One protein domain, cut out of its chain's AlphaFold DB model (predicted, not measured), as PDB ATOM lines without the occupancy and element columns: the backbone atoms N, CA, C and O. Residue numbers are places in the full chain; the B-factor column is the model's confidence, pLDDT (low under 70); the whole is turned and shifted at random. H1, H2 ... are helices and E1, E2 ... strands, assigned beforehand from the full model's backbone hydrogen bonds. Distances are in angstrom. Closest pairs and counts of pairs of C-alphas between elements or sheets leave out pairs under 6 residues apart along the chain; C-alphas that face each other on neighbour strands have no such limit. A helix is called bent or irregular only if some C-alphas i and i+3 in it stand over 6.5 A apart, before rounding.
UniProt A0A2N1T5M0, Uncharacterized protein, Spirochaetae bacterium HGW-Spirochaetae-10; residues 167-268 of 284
ATOM      1  N   PRO A 167      36.709  14.935  13.645       60.88
ATOM      2  CA  PRO A 167      35.369  15.404  13.333       60.88
ATOM      3  C   PRO A 167      34.940  16.468  14.357       60.88
ATOM      4  O   PRO A 167      35.251  16.322  15.538       60.88
ATOM      5  N   PRO A 168      34.205  17.514  13.944       62.59
ATOM      6  CA  PRO A 168      33.691  18.515  14.874       62.59
ATOM      7  C   PRO A 168      32.807  17.868  15.955       62.59
ATOM      8  O   PRO A 168      31.902  17.105  15.639       62.59
ATOM      9  N   ASP A 169      33.040  18.204  17.229       65.19
ATOM     10  CA  ASP A 169      32.424  17.551  18.404       65.19
ATOM     11  C   ASP A 169      30.891  17.682  18.513       65.19
ATOM     12  O   ASP A 169      30.262  16.988  19.316       65.19
ATOM     13  N   SER A 170      30.268  18.548  17.710       61.84
ATOM     14  CA  SER A 170      28.871  18.977  17.856       61.84
ATOM     15  C   SER A 170      27.814  17.886  17.636       61.84
ATOM     16  O   SER A 170      26.642  18.132  17.917       61.84
ATOM     17  N   ALA A 171      28.197  16.699  17.153       76.94
ATOM     18  CA  ALA A 171      27.298  15.565  16.918       76.94
ATOM     19  C   ALA A 171      27.889  14.213  17.371       76.94
ATOM     20  O   ALA A 171      27.555  13.162  16.816       76.94
ATOM     21  N   SER A 172      28.796  14.236  18.354       82.19
ATOM     22  CA  SER A 172      29.384  13.018  18.919       82.19
ATOM     23  C   SER A 172      28.351  12.142  19.655       82.19
ATOM     24  O   SER A 172      27.348  12.664  20.144       82.19
ATOM     25  N   PRO A 173      28.555  10.808  19.719       82.56
ATOM     26  CA  PRO A 173      27.727   9.937  20.548       82.56
ATOM     27  C   PRO A 173      27.757  10.378  22.017       82.56
ATOM     28  O   PRO A 173      28.797  10.806  22.515       82.56
ATOM     29  N   GLU A 174      26.628  10.252  22.714       82.31
ATOM     30  CA  GLU A 174      26.508  10.691  24.108       82.31
ATOM     31  C   GLU A 174      27.384   9.854  25.061       82.31
ATOM     32  O   GLU A 174      27.394   8.625  24.999       82.31
ATOM     33  N   GLY A 175      28.088  10.515  25.986       81.25
ATOM     34  CA  GLY A 175      28.931   9.875  27.004       81.25
ATOM     35  C   GLY A 175      30.388   9.665  26.580       81.25
ATOM     36  O   GLY A 175      30.853  10.220  25.588       81.25
ATOM     37  N   ASP A 176      31.127   8.872  27.362       78.06
ATOM     38  CA  ASP A 176      32.564   8.642  27.148       78.06
ATOM     39  C   ASP A 176      32.912   7.342  26.406       78.06
ATOM     40  O   ASP A 176      34.078   7.087  26.101       78.06
ATOM     41  N   GLY A 177      31.901   6.545  26.060       82.94
ATOM     42  CA  GLY A 177      32.082   5.233  25.451       82.94
ATOM     43  C   GLY A 177      32.730   4.204  26.399       82.94
ATOM     44  O   GLY A 177      32.946   4.491  27.579       82.94
ATOM     45  N   PRO A 178      33.030   2.988  25.905       87.31
ATOM     46  CA  PRO A 178      32.685   2.485  24.574       87.31
ATOM     47  C   PRO A 178      31.175   2.396  24.334       87.31
ATOM     48  O   PRO A 178      30.399   2.229  25.272       87.31
ATOM     49  N   TRP A 179      30.758   2.495  23.072       91.19
ATOM     50  CA  TRP A 179      29.338   2.496  22.711       91.19
ATOM     51  C   TRP A 179      28.957   1.261  21.915       91.19
ATOM     52  O   TRP A 179      29.596   0.938  20.911       91.19
ATOM     53  N   LYS A 180      27.856   0.616  22.291       90.81
ATOM     54  CA  LYS A 180      27.237  -0.383  21.420       90.81
ATOM     55  C   LYS A 180      26.577   0.336  20.255       90.81
ATOM     56  O   LYS A 180      25.954   1.384  20.431       90.81
ATOM     57  N   LEU A 181      26.683  -0.237  19.061       88.94
ATOM     58  CA  LEU A 181      26.034   0.360  17.896       88.94
ATOM     59  C   LEU A 181      24.510   0.427  18.060       88.94
ATOM     60  O   LEU A 181      23.896   1.404  17.645       88.94
ATOM     61  N   GLU A 182      23.910  -0.567  18.716       88.62
ATOM     62  CA  GLU A 182      22.468  -0.579  18.980       88.62
ATOM     63  C   GLU A 182      22.025   0.645  19.792       88.62
ATOM     64  O   GLU A 182      21.016   1.262  19.463       88.62
ATOM     65  N   ASP A 183      22.825   1.052  20.782       89.38
ATOM     66  CA  ASP A 183      22.531   2.201  21.643       89.38
ATOM     67  C   ASP A 183      22.673   3.528  20.877       89.38
ATOM     68  O   ASP A 183      21.867   4.439  21.058       89.38
ATOM     69  N   ILE A 184      23.654   3.630  19.969       89.19
ATOM     70  CA  ILE A 184      23.875   4.829  19.139       89.19
ATOM     71  C   ILE A 184      22.730   5.029  18.138       89.19
ATOM     72  O   ILE A 184      22.265   6.149  17.928       89.19
ATOM     73  N   PHE A 185      22.312   3.956  17.463       88.50
ATOM     74  CA  PHE A 185      21.370   4.046  16.342       88.50
ATOM     75  C   PHE A 185      19.916   3.769  16.741       88.50
ATOM     76  O   PHE A 185      19.010   4.079  15.960       88.50
ATOM     77  N   GLY A 186      19.673   3.225  17.935       87.50
ATOM     78  CA  GLY A 186      18.346   2.964  18.483       87.50
ATOM     79  C   GLY A 186      17.450   2.219  17.493       87.50
ATOM     80  O   GLY A 186      17.826   1.198  16.918       87.50
ATOM     81  N   GLU A 187      16.267   2.770  17.212       85.19
ATOM     82  CA  GLU A 187      15.324   2.170  16.259       85.19
ATOM     83  C   GLU A 187      15.864   2.008  14.830       85.19
ATOM     84  O   GLU A 187      15.316   1.218  14.055       85.19
ATOM     85  N   LEU A 188      16.884   2.776  14.432       86.19
ATOM     86  CA  LEU A 188      17.478   2.655  13.100       86.19
ATOM     87  C   LEU A 188      18.287   1.366  12.965       86.19
ATOM     88  O   LEU A 188      18.424   0.877  11.847       86.19
ATOM     89  N   TRP A 189      18.777   0.801  14.071       87.69
ATOM     90  CA  TRP A 189      19.583  -0.419  14.073       87.69
ATOM     91  C   TRP A 189      18.845  -1.604  13.436       87.69
ATOM     92  O   TRP A 189      19.386  -2.307  12.587       87.69
ATOM     93  N   GLN A 190      17.559  -1.752  13.763       85.94
ATOM     94  CA  GLN A 190      16.697  -2.825  13.255       85.94
ATOM     95  C   GLN A 190      16.073  -2.512  11.883       85.94
ATOM     96  O   GLN A 190      15.269  -3.291  11.366       85.94
ATOM     97  N   LYS A 191      16.408  -1.369  11.270       83.62
ATOM     98  CA  LYS A 191      15.884  -0.952   9.963       83.62
ATOM     99  C   LYS A 191      16.990  -1.050   8.906       83.62
ATOM    100  O   LYS A 191      18.157  -0.773   9.190       83.62
ATOM    101  N   PRO A 192      16.667  -1.419   7.653       77.06
ATOM    102  CA  PRO A 192      17.613  -1.248   6.562       77.06
ATOM    103  C   PRO A 192      18.045   0.224   6.473       77.06
ATOM    104  O   PRO A 192      17.190   1.102   6.616       77.06
ATOM    105  N   PRO A 193      19.333   0.507   6.209       82.94
ATOM    106  CA  PRO A 193      20.392  -0.453   5.861       82.94
ATOM    107  C   PRO A 193      21.173  -1.087   7.024       82.94
ATOM    108  O   PRO A 193      21.890  -2.049   6.769       82.94
ATOM    109  N   LEU A 194      21.059  -0.608   8.269       85.56
ATOM    110  CA  LEU A 194      21.867  -1.110   9.399       85.56
ATOM    111  C   LEU A 194      21.602  -2.583   9.721       85.56
ATOM    112  O   LEU A 194      22.541  -3.321  10.015       85.56
ATOM    113  N   TYR A 195      20.365  -3.030   9.511       81.75
ATOM    114  CA  TYR A 195      19.986  -4.443   9.546       81.75
ATOM    115  C   TYR A 195      20.926  -5.355   8.728       81.75
ATOM    116  O   TYR A 195      21.200  -6.487   9.117       81.75
ATOM    117  N   TRP A 196      21.458  -4.874   7.596       80.12
ATOM    118  CA  TRP A 196      22.359  -5.667   6.753       80.12
ATOM    119  C   TRP A 196      23.760  -5.823   7.329       80.12
ATOM    120  O   TRP A 196      24.438  -6.788   6.985       80.12
ATOM    121  N   TYR A 197      24.190  -4.902   8.190       81.56
ATOM    122  CA  TYR A 197      25.431  -5.084   8.932       81.56
ATOM    123  C   TYR A 197      25.250  -6.132  10.028       81.56
ATOM    124  O   TYR A 197      26.072  -7.036  10.136       81.56
ATOM    125  N   ASP A 198      24.135  -6.086  10.764       77.62
ATOM    126  CA  ASP A 198      23.830  -7.126  11.746       77.62
ATOM    127  C   ASP A 198      23.694  -8.508  11.082       77.62
ATOM    128  O   ASP A 198      24.138  -9.512  11.617       77.62
ATOM    129  N   ARG A 199      23.192  -8.604   9.854       73.38
ATOM    130  CA  ARG A 199      23.182  -9.880   9.117       73.38
ATOM    131  C   ARG A 199      24.513 -10.254   8.458       73.38
ATOM    132  O   ARG A 199      24.529 -11.217   7.705       73.38
ATOM    133  N   GLU A 200      25.588  -9.504   8.704       69.69
ATOM    134  CA  GLU A 200      26.917  -9.724   8.114       69.69
ATOM    135  C   GLU A 200      26.895  -9.753   6.568       69.69
ATOM    136  O   GLU A 200      27.714 -10.394   5.907       69.69
ATOM    137  N   VAL A 201      25.939  -9.030   5.972       65.31
ATOM    138  CA  VAL A 201      25.744  -8.934   4.517       65.31
ATOM    139  C   VAL A 201      26.508  -7.749   3.941       65.31
ATOM    140  O   VAL A 201      27.061  -7.843   2.846       65.31
ATOM    141  N   LEU A 202      26.513  -6.617   4.649       67.56
ATOM    142  CA  LEU A 202      27.185  -5.394   4.214       67.56
ATOM    143  C   LEU A 202      28.112  -4.857   5.301       67.56
ATOM    144  O   LEU A 202      27.759  -4.882   6.478       67.56
ATOM    145  N   PRO A 203      29.275  -4.298   4.924       71.06
ATOM    146  CA  PRO A 203      30.156  -3.656   5.884       71.06
ATOM    147  C   PRO A 203      29.489  -2.409   6.472       71.06
ATOM    148  O   PRO A 203      28.826  -1.644   5.766       71.06
ATOM    149  N   PHE A 204      29.731  -2.158   7.759       79.88
ATOM    150  CA  PHE A 204      29.056  -1.102   8.515       79.88
ATOM    151  C   PHE A 204      29.139   0.290   7.864       79.88
ATOM    152  O   PHE A 204      28.138   0.999   7.786       79.88
ATOM    153  N   TYR A 205      30.300   0.667   7.311       76.06
ATOM    154  CA  TYR A 205      30.465   1.966   6.644       76.06
ATOM    155  C   TYR A 205      29.510   2.127   5.439       76.06
ATOM    156  O   TYR A 205      29.014   3.227   5.194       76.06
ATOM    157  N   GLN A 206      29.244   1.046   4.691       74.38
ATOM    158  CA  GLN A 206      28.333   1.069   3.544       74.38
ATOM    159  C   GLN A 206      26.899   1.257   4.027       74.38
ATOM    160  O   GLN A 206      26.150   2.040   3.445       74.38
ATOM    161  N   CYS A 207      26.544   0.597   5.131       83.62
ATOM    162  CA  CYS A 207      25.244   0.766   5.761       83.62
ATOM    163  C   CYS A 207      25.023   2.213   6.220       83.62
ATOM    164  O   CYS A 207      23.932   2.734   6.011       83.62
ATOM    165  N   LEU A 208      26.045   2.895   6.760       86.06
ATOM    166  CA  LEU A 208      25.955   4.318   7.122       86.06
ATOM    167  C   LEU A 208      25.732   5.222   5.898       86.06
ATOM    168  O   LEU A 208      24.837   6.064   5.921       86.06
ATOM    169  N   GLN A 209      26.489   5.019   4.813       83.00
ATOM    170  CA  GLN A 209      26.316   5.790   3.571       83.00
ATOM    171  C   GLN A 209      24.931   5.588   2.947       83.00
ATOM    172  O   GLN A 209      24.305   6.530   2.454       83.00
ATOM    173  N   ASP A 210      24.451   4.346   2.923       83.44
ATOM    174  CA  ASP A 210      23.143   4.033   2.361       83.44
ATOM    175  C   ASP A 210      22.019   4.562   3.259       83.44
ATOM    176  O   ASP A 210      21.000   5.025   2.739       83.44
ATOM    177  N   LEU A 211      22.217   4.554   4.584       88.06
ATOM    178  CA  LEU A 211      21.265   5.095   5.552       88.06
ATOM    179  C   LEU A 211      21.127   6.606   5.377       88.06
ATOM    180  O   LEU A 211      20.008   7.107   5.304       88.06
ATOM    181  N   GLU A 212      22.244   7.320   5.237       87.12
ATOM    182  CA  GLU A 212      22.260   8.751   4.923       87.12
ATOM    183  C   GLU A 212      21.470   9.051   3.641       87.12
ATOM    184  O   GLU A 212      20.565   9.891   3.650       87.12
ATOM    185  N   LYS A 213      21.735   8.327   2.545       86.19
ATOM    186  CA  LYS A 213      21.003   8.503   1.277       86.19
ATOM    187  C   LYS A 213      19.508   8.238   1.437       86.19
ATOM    188  O   LYS A 213      18.692   8.940   0.840       86.19
ATOM    189  N   GLU A 214      19.135   7.208   2.191       86.38
ATOM    190  CA  GLU A 214      17.737   6.847   2.417       86.38
ATOM    191  C   GLU A 214      17.004   7.903   3.254       86.38
ATOM    192  O   GLU A 214      15.905   8.327   2.886       86.38
ATOM    193  N   LEU A 215      17.638   8.387   4.321       85.31
ATOM    194  CA  LEU A 215      17.133   9.458   5.177       85.31
ATOM    195  C   LEU A 215      16.956  10.771   4.400       85.31
ATOM    196  O   LEU A 215      15.891  11.387   4.473       85.31
ATOM    197  N   MET A 216      17.937  11.150   3.581       84.81
ATOM    198  CA  MET A 216      17.861  12.341   2.725       84.81
ATOM    199  C   MET A 216      16.783  12.235   1.640       84.81
ATOM    200  O   MET A 216      16.197  13.240   1.252       84.81
ATOM    201  N   ARG A 217      16.483  11.024   1.145       85.50
ATOM    202  CA  ARG A 217      15.404  10.802   0.166       85.50
ATOM    203  C   ARG A 217      14.012  10.842   0.793       85.50
ATOM    204  O   ARG A 217      13.077  11.312   0.149       85.50
ATOM    205  N   LYS A 218      13.852  10.312   2.009       83.62
ATOM    206  CA  LYS A 218      12.543  10.204   2.678       83.62
ATOM    207  C   LYS A 218      12.086  11.508   3.326       83.62
ATOM    208  O   LYS A 218      10.883  11.740   3.426       83.62
ATOM    209  N   HIS A 219      13.013  12.357   3.765       78.38
ATOM    210  CA  HIS A 219      12.681  13.558   4.523       78.38
ATOM    211  C   HIS A 219      12.935  14.839   3.722       78.38
ATOM    212  O   HIS A 219      14.006  15.050   3.170       78.38
ATOM    213  N   LYS A 220      11.947  15.746   3.712       70.00
ATOM    214  CA  LYS A 220      12.083  17.094   3.118       70.00
ATOM    215  C   LYS A 220      12.964  18.043   3.948       70.00
ATOM    216  O   LYS A 220      13.325  19.109   3.466       70.00
ATOM    217  N   LYS A 221      13.250  17.686   5.203       78.44
ATOM    218  CA  LYS A 221      14.123  18.413   6.136       78.44
ATOM    219  C   LYS A 221      15.199  17.461   6.645       78.44
ATOM    220  O   LYS A 221      14.949  16.260   6.711       78.44
ATOM    221  N   THR A 222      16.346  18.004   7.045       76.12
ATOM    222  CA  THR A 222      17.452  17.237   7.626       76.12
ATOM    223  C   THR A 222      16.980  16.451   8.856       76.12
ATOM    224  O   THR A 222      16.508  17.070   9.812       76.12
ATOM    225  N   PRO A 223      17.056  15.108   8.849       81.12
ATOM    226  CA  PRO A 223      16.661  14.295   9.997       81.12
ATOM    227  C   PRO A 223      17.560  14.549  11.206       81.12
ATOM    228  O   PRO A 223      18.765  14.729  11.048       81.12
ATOM    229  N   ALA A 224      16.990  14.505  12.413       83.00
ATOM    230  CA  ALA A 224      17.729  14.746  13.656       83.00
ATOM    231  C   ALA A 224      18.879  13.746  13.887       83.00
ATOM    232  O   ALA A 224      19.876  14.095  14.505       83.00
ATOM    233  N   SER A 225      18.769  12.526  13.350       83.38
ATOM    234  CA  SER A 225      19.807  11.491  13.429       83.38
ATOM    235  C   SER A 225      20.932  11.649  12.401       83.38
ATOM    236  O   SER A 225      21.967  10.996  12.532       83.38
ATOM    237  N   LEU A 226      20.761  12.491  11.373       85.62
ATOM    238  CA  LEU A 226      21.738  12.617  10.288       85.62
ATOM    239  C   LEU A 226      23.111  13.127  10.764       85.62
ATOM    240  O   LEU A 226      24.107  12.522  10.363       85.62
ATOM    241  N   PRO A 227      23.208  14.159  11.630       87.56
ATOM    242  CA  PRO A 227      24.500  14.628  12.128       87.56
ATOM    243  C   PRO A 227      25.295  13.531  12.843       87.56
ATOM    244  O   PRO A 227      26.486  13.384  12.592       87.56
ATOM    245  N   LEU A 228      24.633  12.706  13.661       87.81
ATOM    246  CA  LEU A 228      25.269  11.589  14.367       87.81
ATOM    247  C   LEU A 228      25.797  10.526  13.390       87.81
ATOM    248  O   LEU A 228      26.930  10.068  13.521       87.81
ATOM    249  N   ILE A 229      25.007  10.165  12.372       87.94
ATOM    250  CA  ILE A 229      25.418   9.213  11.323       87.94
ATOM    251  C   ILE A 229      26.658   9.731  10.590       87.94
ATOM    252  O   ILE A 229      27.626   8.988  10.411       87.94
ATOM    253  N   GLN A 230      26.642  11.004  10.193       85.50
ATOM    254  CA  GLN A 230      27.761  11.649   9.507       85.50
ATOM    255  C   GLN A 230      28.999  11.735  10.406       85.50
ATOM    256  O   GLN A 230      30.106  11.495   9.929       85.50
ATOM    257  N   HIS A 231      28.820  12.005  11.701       86.75
ATOM    258  CA  HIS A 231      29.901  12.048  12.686       86.75
ATOM    259  C   HIS A 231      30.572  10.687  12.864       86.75
ATOM    260  O   HIS A 231      31.796  10.586  12.783       86.75
ATOM    261  N   VAL A 232      29.785   9.622  13.054       87.56
ATOM    262  CA  VAL A 232      30.306   8.251  13.177       87.56
ATOM    263  C   VAL A 232      30.986   7.820  11.879       87.56
ATOM    264  O   VAL A 232      32.106   7.310  11.915       87.56
ATOM    265  N   TYR A 233      30.362   8.075  10.726       83.81
ATOM    266  CA  TYR A 233      30.951   7.772   9.421       83.81
ATOM    267  C   TYR A 233      32.280   8.508   9.209       83.81
ATOM    268  O   TYR A 233      33.272   7.889   8.819       83.81
ATOM    269  N   HIS A 234      32.327   9.810   9.502       79.56
ATOM    270  CA  HIS A 234      33.545  10.606   9.387       79.56
ATOM    271  C   HIS A 234      34.617  10.122  10.359       79.56
ATOM    272  O   HIS A 234      35.761   9.948   9.956       79.56
ATOM    273  N   GLY A 235      34.267   9.845  11.615       80.69
ATOM    274  CA  GLY A 235      35.232   9.374  12.600       80.69
ATOM    275  C   GLY A 235      35.781   7.981  12.286       80.69
ATOM    276  O   GLY A 235      36.973   7.768  12.476       80.69
ATOM    277  N   LEU A 236      34.990   7.060  11.727       79.56
ATOM    278  CA  LEU A 236      35.506   5.783  11.206       79.56
ATOM    279  C   LEU A 236      36.414   5.996   9.988       79.56
ATOM    280  O   LEU A 236      37.460   5.367   9.870       79.56
ATOM    281  N   ARG A 237      36.036   6.911   9.091       75.06
ATOM    282  CA  ARG A 237      36.803   7.247   7.886       75.06
ATOM    283  C   ARG A 237      38.144   7.896   8.213       75.06
ATOM    284  O   ARG A 237      39.130   7.579   7.556       75.06
ATOM    285  N   THR A 238      38.190   8.804   9.183       72.06
ATOM    286  CA  THR A 238      39.448   9.427   9.594       72.06
ATOM    287  C   THR A 238      40.235   8.522  10.520       72.06
ATOM    288  O   THR A 238      41.450   8.604  10.482       72.06
ATOM    289  N   GLY A 239      39.570   7.628  11.265       73.94
ATOM    290  CA  GLY A 239      40.124   6.741  12.294       73.94
ATOM    291  C   GLY A 239      40.080   7.346  13.708       73.94
ATOM    292  O   GLY A 239      40.791   6.890  14.603       73.94
ATOM    293  N   SER A 240      39.276   8.395  13.908       79.00
ATOM    294  CA  SER A 240      38.929   8.939  15.234       79.00
ATOM    295  C   SER A 240      38.069   7.954  16.033       79.00
ATOM    296  O   SER A 240      38.125   7.925  17.263       79.00
ATOM    297  N   TYR A 241      37.320   7.106  15.323       83.19
ATOM    298  CA  TYR A 241      36.639   5.950  15.884       83.19
ATOM    299  C   TYR A 241      37.191   4.648  15.315       83.19
ATOM    300  O   TYR A 241      37.644   4.587  14.173       83.19
ATOM    301  N   CYS A 242      37.101   3.598  16.119       83.25
ATOM    302  CA  CYS A 242      37.369   2.224  15.731       83.25
ATOM    303  C   CYS A 242      36.138   1.379  16.057       83.25
ATOM    304  O   CYS A 242      35.612   1.466  17.165       83.25
ATOM    305  N   LEU A 243      35.692   0.559  15.104       84.44
ATOM    306  CA  LEU A 243      34.694  -0.474  15.369       84.44
ATOM    307  C   LEU A 243      35.397  -1.797  15.677       84.44
ATOM    308  O   LEU A 243      36.162  -2.301  14.847       84.44
ATOM    309  N   VAL A 244      35.120  -2.343  16.857       80.88
ATOM    310  CA  VAL A 244      35.683  -3.595  17.364       80.88
ATOM    311  C   VAL A 244      34.558  -4.578  17.636       80.88
ATOM    312  O   VAL A 244      33.540  -4.221  18.209       80.88
ATOM    313  N   GLU A 245      34.754  -5.822  17.228       77.69
ATOM    314  CA  GLU A 245      33.847  -6.928  17.522       77.69
ATOM    315  C   GLU A 245      34.332  -7.632  18.796       77.69
ATOM    316  O   GLU A 245      35.438  -8.178  18.821       77.69
ATOM    317  N   GLU A 246      33.540  -7.559  19.864       76.94
ATOM    318  CA  GLU A 246      33.885  -8.076  21.190       76.94
ATOM    319  C   GLU A 246      33.208  -9.410  21.488       76.94
ATOM    320  O   GLU A 246      32.015  -9.592  21.242       76.94
ATOM    321  N   GLU A 247      33.963 -10.336  22.078       74.94
ATOM    322  CA  GLU A 247      33.428 -11.607  22.560       74.94
ATOM    323  C   GLU A 247      32.483 -11.373  23.748       74.94
ATOM    324  O   GLU A 247      32.858 -10.760  24.743       74.94
ATOM    325  N   GLN A 248      31.249 -11.876  23.647       70.62
ATOM    326  CA  GLN A 248      30.236 -11.792  24.713       70.62
ATOM    327  C   GLN A 248      30.129 -13.090  25.536       70.62
ATOM    328  O   GLN A 248      29.543 -13.113  26.616       70.62
ATOM    329  N   GLY A 249      30.705 -14.184  25.032       63.97
ATOM    330  CA  GLY A 249      30.636 -15.516  25.626       63.97
ATOM    331  C   GLY A 249      30.780 -16.611  24.570       63.97
ATOM    332  O   GLY A 249      30.698 -16.356  23.368       63.97
ATOM    333  N   TYR A 250      30.995 -17.853  25.009       57.41
ATOM    334  CA  TYR A 250      31.173 -18.984  24.096       57.41
ATOM    335  C   TYR A 250      29.916 -19.229  23.246       57.41
ATOM    336  O   TYR A 250      28.816 -19.359  23.782       57.41
ATOM    337  N   GLY A 251      30.085 -19.299  21.923       60.69
ATOM    338  CA  GLY A 251      28.992 -19.513  20.966       60.69
ATOM    339  C   GLY A 251      28.070 -18.307  20.760       60.69
ATOM    340  O   GLY A 251      27.103 -18.413  20.007       60.69
ATOM    341  N   GLN A 252      28.349 -17.171  21.404       65.25
ATOM    342  CA  GLN A 252      27.610 -15.935  21.179       65.25
ATOM    343  C   GLN A 252      28.210 -15.156  20.014       65.25
ATOM    344  O   GLN A 252      29.418 -15.183  19.773       65.25
ATOM    345  N   LYS A 253      27.344 -14.447  19.293       69.69
ATOM    346  CA  LYS A 253      27.768 -13.539  18.235       69.69
ATOM    347  C   LYS A 253      28.626 -12.420  18.828       69.69
ATOM    348  O   LYS A 253      28.348 -11.940  19.927       69.69
ATOM    349  N   LEU A 254      29.655 -12.009  18.091       74.38
ATOM    350  CA  LEU A 254      30.480 -10.879  18.494       74.38
ATOM    351  C   LEU A 254      29.639  -9.600  18.529       74.38
ATOM    352  O   LEU A 254      28.851  -9.336  17.619       74.38
ATOM    353  N   LEU A 255      29.817  -8.806  19.581       82.25
ATOM    354  CA  LEU A 255      29.125  -7.537  19.737       82.25
ATOM    355  C   LEU A 255      29.943  -6.426  19.074       82.25
ATOM    356  O   LEU A 255      31.086  -6.207  19.475       82.25
ATOM    357  N   PRO A 256      29.389  -5.697  18.096       84.81
ATOM    358  CA  PRO A 256      30.079  -4.566  17.507       84.81
ATOM    359  C   PRO A 256      30.015  -3.347  18.440       84.81
ATOM    360  O   PRO A 256      28.941  -2.843  18.784       84.81
ATOM    361  N   VAL A 257      31.191  -2.862  18.826       88.00
ATOM    362  CA  VAL A 257      31.393  -1.784  19.795       88.00
ATOM    363  C   VAL A 257      32.278  -0.698  19.188       88.00
ATOM    364  O   VAL A 257      33.347  -0.965  18.633       88.00
ATOM    365  N   LEU A 258      31.818   0.547  19.278       90.06
ATOM    366  CA  LEU A 258      32.523   1.728  18.807       90.06
ATOM    367  C   LEU A 258      33.388   2.309  19.927       90.06
ATOM    368  O   LEU A 258      32.914   2.595  21.026       90.06
ATOM    369  N   TYR A 259      34.650   2.549  19.606       86.62
ATOM    370  CA  TYR A 259      35.655   3.108  20.496       86.62
ATOM    371  C   TYR A 259      36.200   4.419  19.945       86.62
ATOM    372  O   TYR A 259      36.480   4.516  18.749       86.62
ATOM    373  N   ARG A 260      36.442   5.406  20.813       85.31
ATOM    374  CA  ARG A 260      37.294   6.557  20.482       85.31
ATOM    375  C   ARG A 260      38.742   6.110  20.469       85.31
ATOM    376  O   ARG A 260      39.258   5.613  21.462       85.31
ATOM    377  N   THR A 261      39.435   6.321  19.358       77.19
ATOM    378  CA  THR A 261      40.837   5.900  19.264       77.19
ATOM    379  C   THR A 261      41.753   6.772  20.117       77.19
ATOM    380  O   THR A 261      42.788   6.287  20.575       77.19
ATOM    381  N   ARG A 262      41.388   8.041  20.376       76.38
ATOM    382  CA  ARG A 262      42.157   8.963  21.234       76.38
ATOM    383  C   ARG A 262      42.332   8.469  22.665       76.38
ATOM    384  O   ARG A 262      43.398   8.692  23.226       76.38
ATOM    385  N   ASP A 263      41.371   7.705  23.174       74.88
ATOM    386  CA  ASP A 263      41.405   7.132  24.524       74.88
ATOM    387  C   ASP A 263      42.532   6.086  24.668       74.88
ATOM    388  O   ASP A 263      42.944   5.740  25.770       74.88
ATOM    389  N   PHE A 264      43.091   5.633  23.539       70.38
ATOM    390  CA  PHE A 264      44.186   4.667  23.451       70.38
ATOM    391  C   PHE A 264      45.427   5.241  22.751       70.38
ATOM    392  O   PHE A 264      46.292   4.484  22.302       70.38
ATOM    393  N   ALA A 265      45.506   6.566  22.581       59.78
ATOM    394  CA  ALA A 265      46.655   7.196  21.942       59.78
ATOM    395  C   ALA A 265      47.926   6.947  22.769       59.78
ATOM    396  O   ALA A 265      48.070   7.448  23.881       59.78
ATOM    397  N   VAL A 266      48.868   6.193  22.203       54.47
ATOM    398  CA  VAL A 266      50.233   6.102  22.734       54.47
ATOM    399  C   VAL A 266      50.972   7.384  22.348       54.47
ATOM    400  O   VAL A 266      50.839   7.861  21.220       54.47
ATOM    401  N   ASN A 267      51.727   7.945  23.292       48.28
ATOM    402  CA  ASN A 267      52.445   9.213  23.156       48.28
ATOM    403  C   ASN A 267      53.262   9.263  21.836       48.28
ATOM    404  O   ASN A 267      54.124   8.402  21.632       48.28
ATOM    405  N   PRO A 268      53.032  10.242  20.938       46.00
ATOM    406  CA  PRO A 268      53.631  10.269  19.597       46.00
ATOM    407  C   PRO A 268      55.161  10.421  19.599       46.00
ATOM    408  O   PRO A 268      55.817  10.115  18.605       46.00
TER     409      PRO A 268
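Overview. This is residues 167 to 268 of the 284 residues of an uncharacterized protein of Spirochaetae bacterium HGW-Spirochaetae-10 (UniProt A0A2N1T5M0). A two-stranded hairpin, E1 and E2, and a helical hairpin, H3 and H4, make the two limbs of an L that meet where H4 leads into E1; H1 and H2 sit in the angle, H1 beside E2 and H4, H2 packed on H3. The printed part has 102 residues, in the order H1 H2 H3 H4 E1 E2 H5, with an antiparallel sheet and a mixed class of helices and strands. It is compact, radius of gyration of the C-alphas 14.1 A, and only just flat, spanning 44 by 37 by 20 A.

Arrangement. E1, residues 241 to 246, and E2, residues 255 to 260, form an antiparallel hairpin at 150 degrees; N 244 and O 257 are 2.9 A apart, within hydrogen-bond range. Residues 179 to 180 pair antiparallel with residues 257 to 258 of E2. The closest C-alphas of E2 and H1, residues 181 to 188, are Val 257 and Leu 181, 6.1 A apart. H4, residues 226 to 238, comes closest to E1 at the C-alphas of Gly 235 and Tyr 241, 4.9 A. H4 and H1 are near each other, with 5 pairs of C-alphas within 10 A. H3, residues 204 to 218, touches H4 as a helical hairpin, opposite ways at a shallow tilt of 28 degrees; their closest C-alphas, Tyr 205 and Tyr 233, are 6.5 A apart. H2, residues 194 to 198, touches H3, closest at the C-alphas of Leu 194 and Cys 207, 5.3 A. H1 and H5, residues 261 to 264, are apart. Every O i to N i+4 pair is within hydrogen-bond range in H2, H3 and H4, but 2 of 4 in H1; H5 is too short for one.

Along the chain. H1 begins at C-alpha 181 (26.034, 0.360, 17.896) and is irregular, C-alphas 184 and 187 being 9.4 A apart. H3 is 20.8 A long, H4 18.0 A, E1 15.2 A and E2 16.3 A. H5 ends at C-alpha 264 (44.186, 4.667, 23.451).

Size, cuts and confidence. The C-alphas of Lys 220 and Tyr 250 are farthest apart, 45.9 A. Residues 217 to 222, of which 217 to 218 belong to H3, stand free. The printed part has no cut, and no link between named elements is long. Confidence is under 70 at residues 167 to 170, 200 to 202, 249 to 253 and 265 to 268.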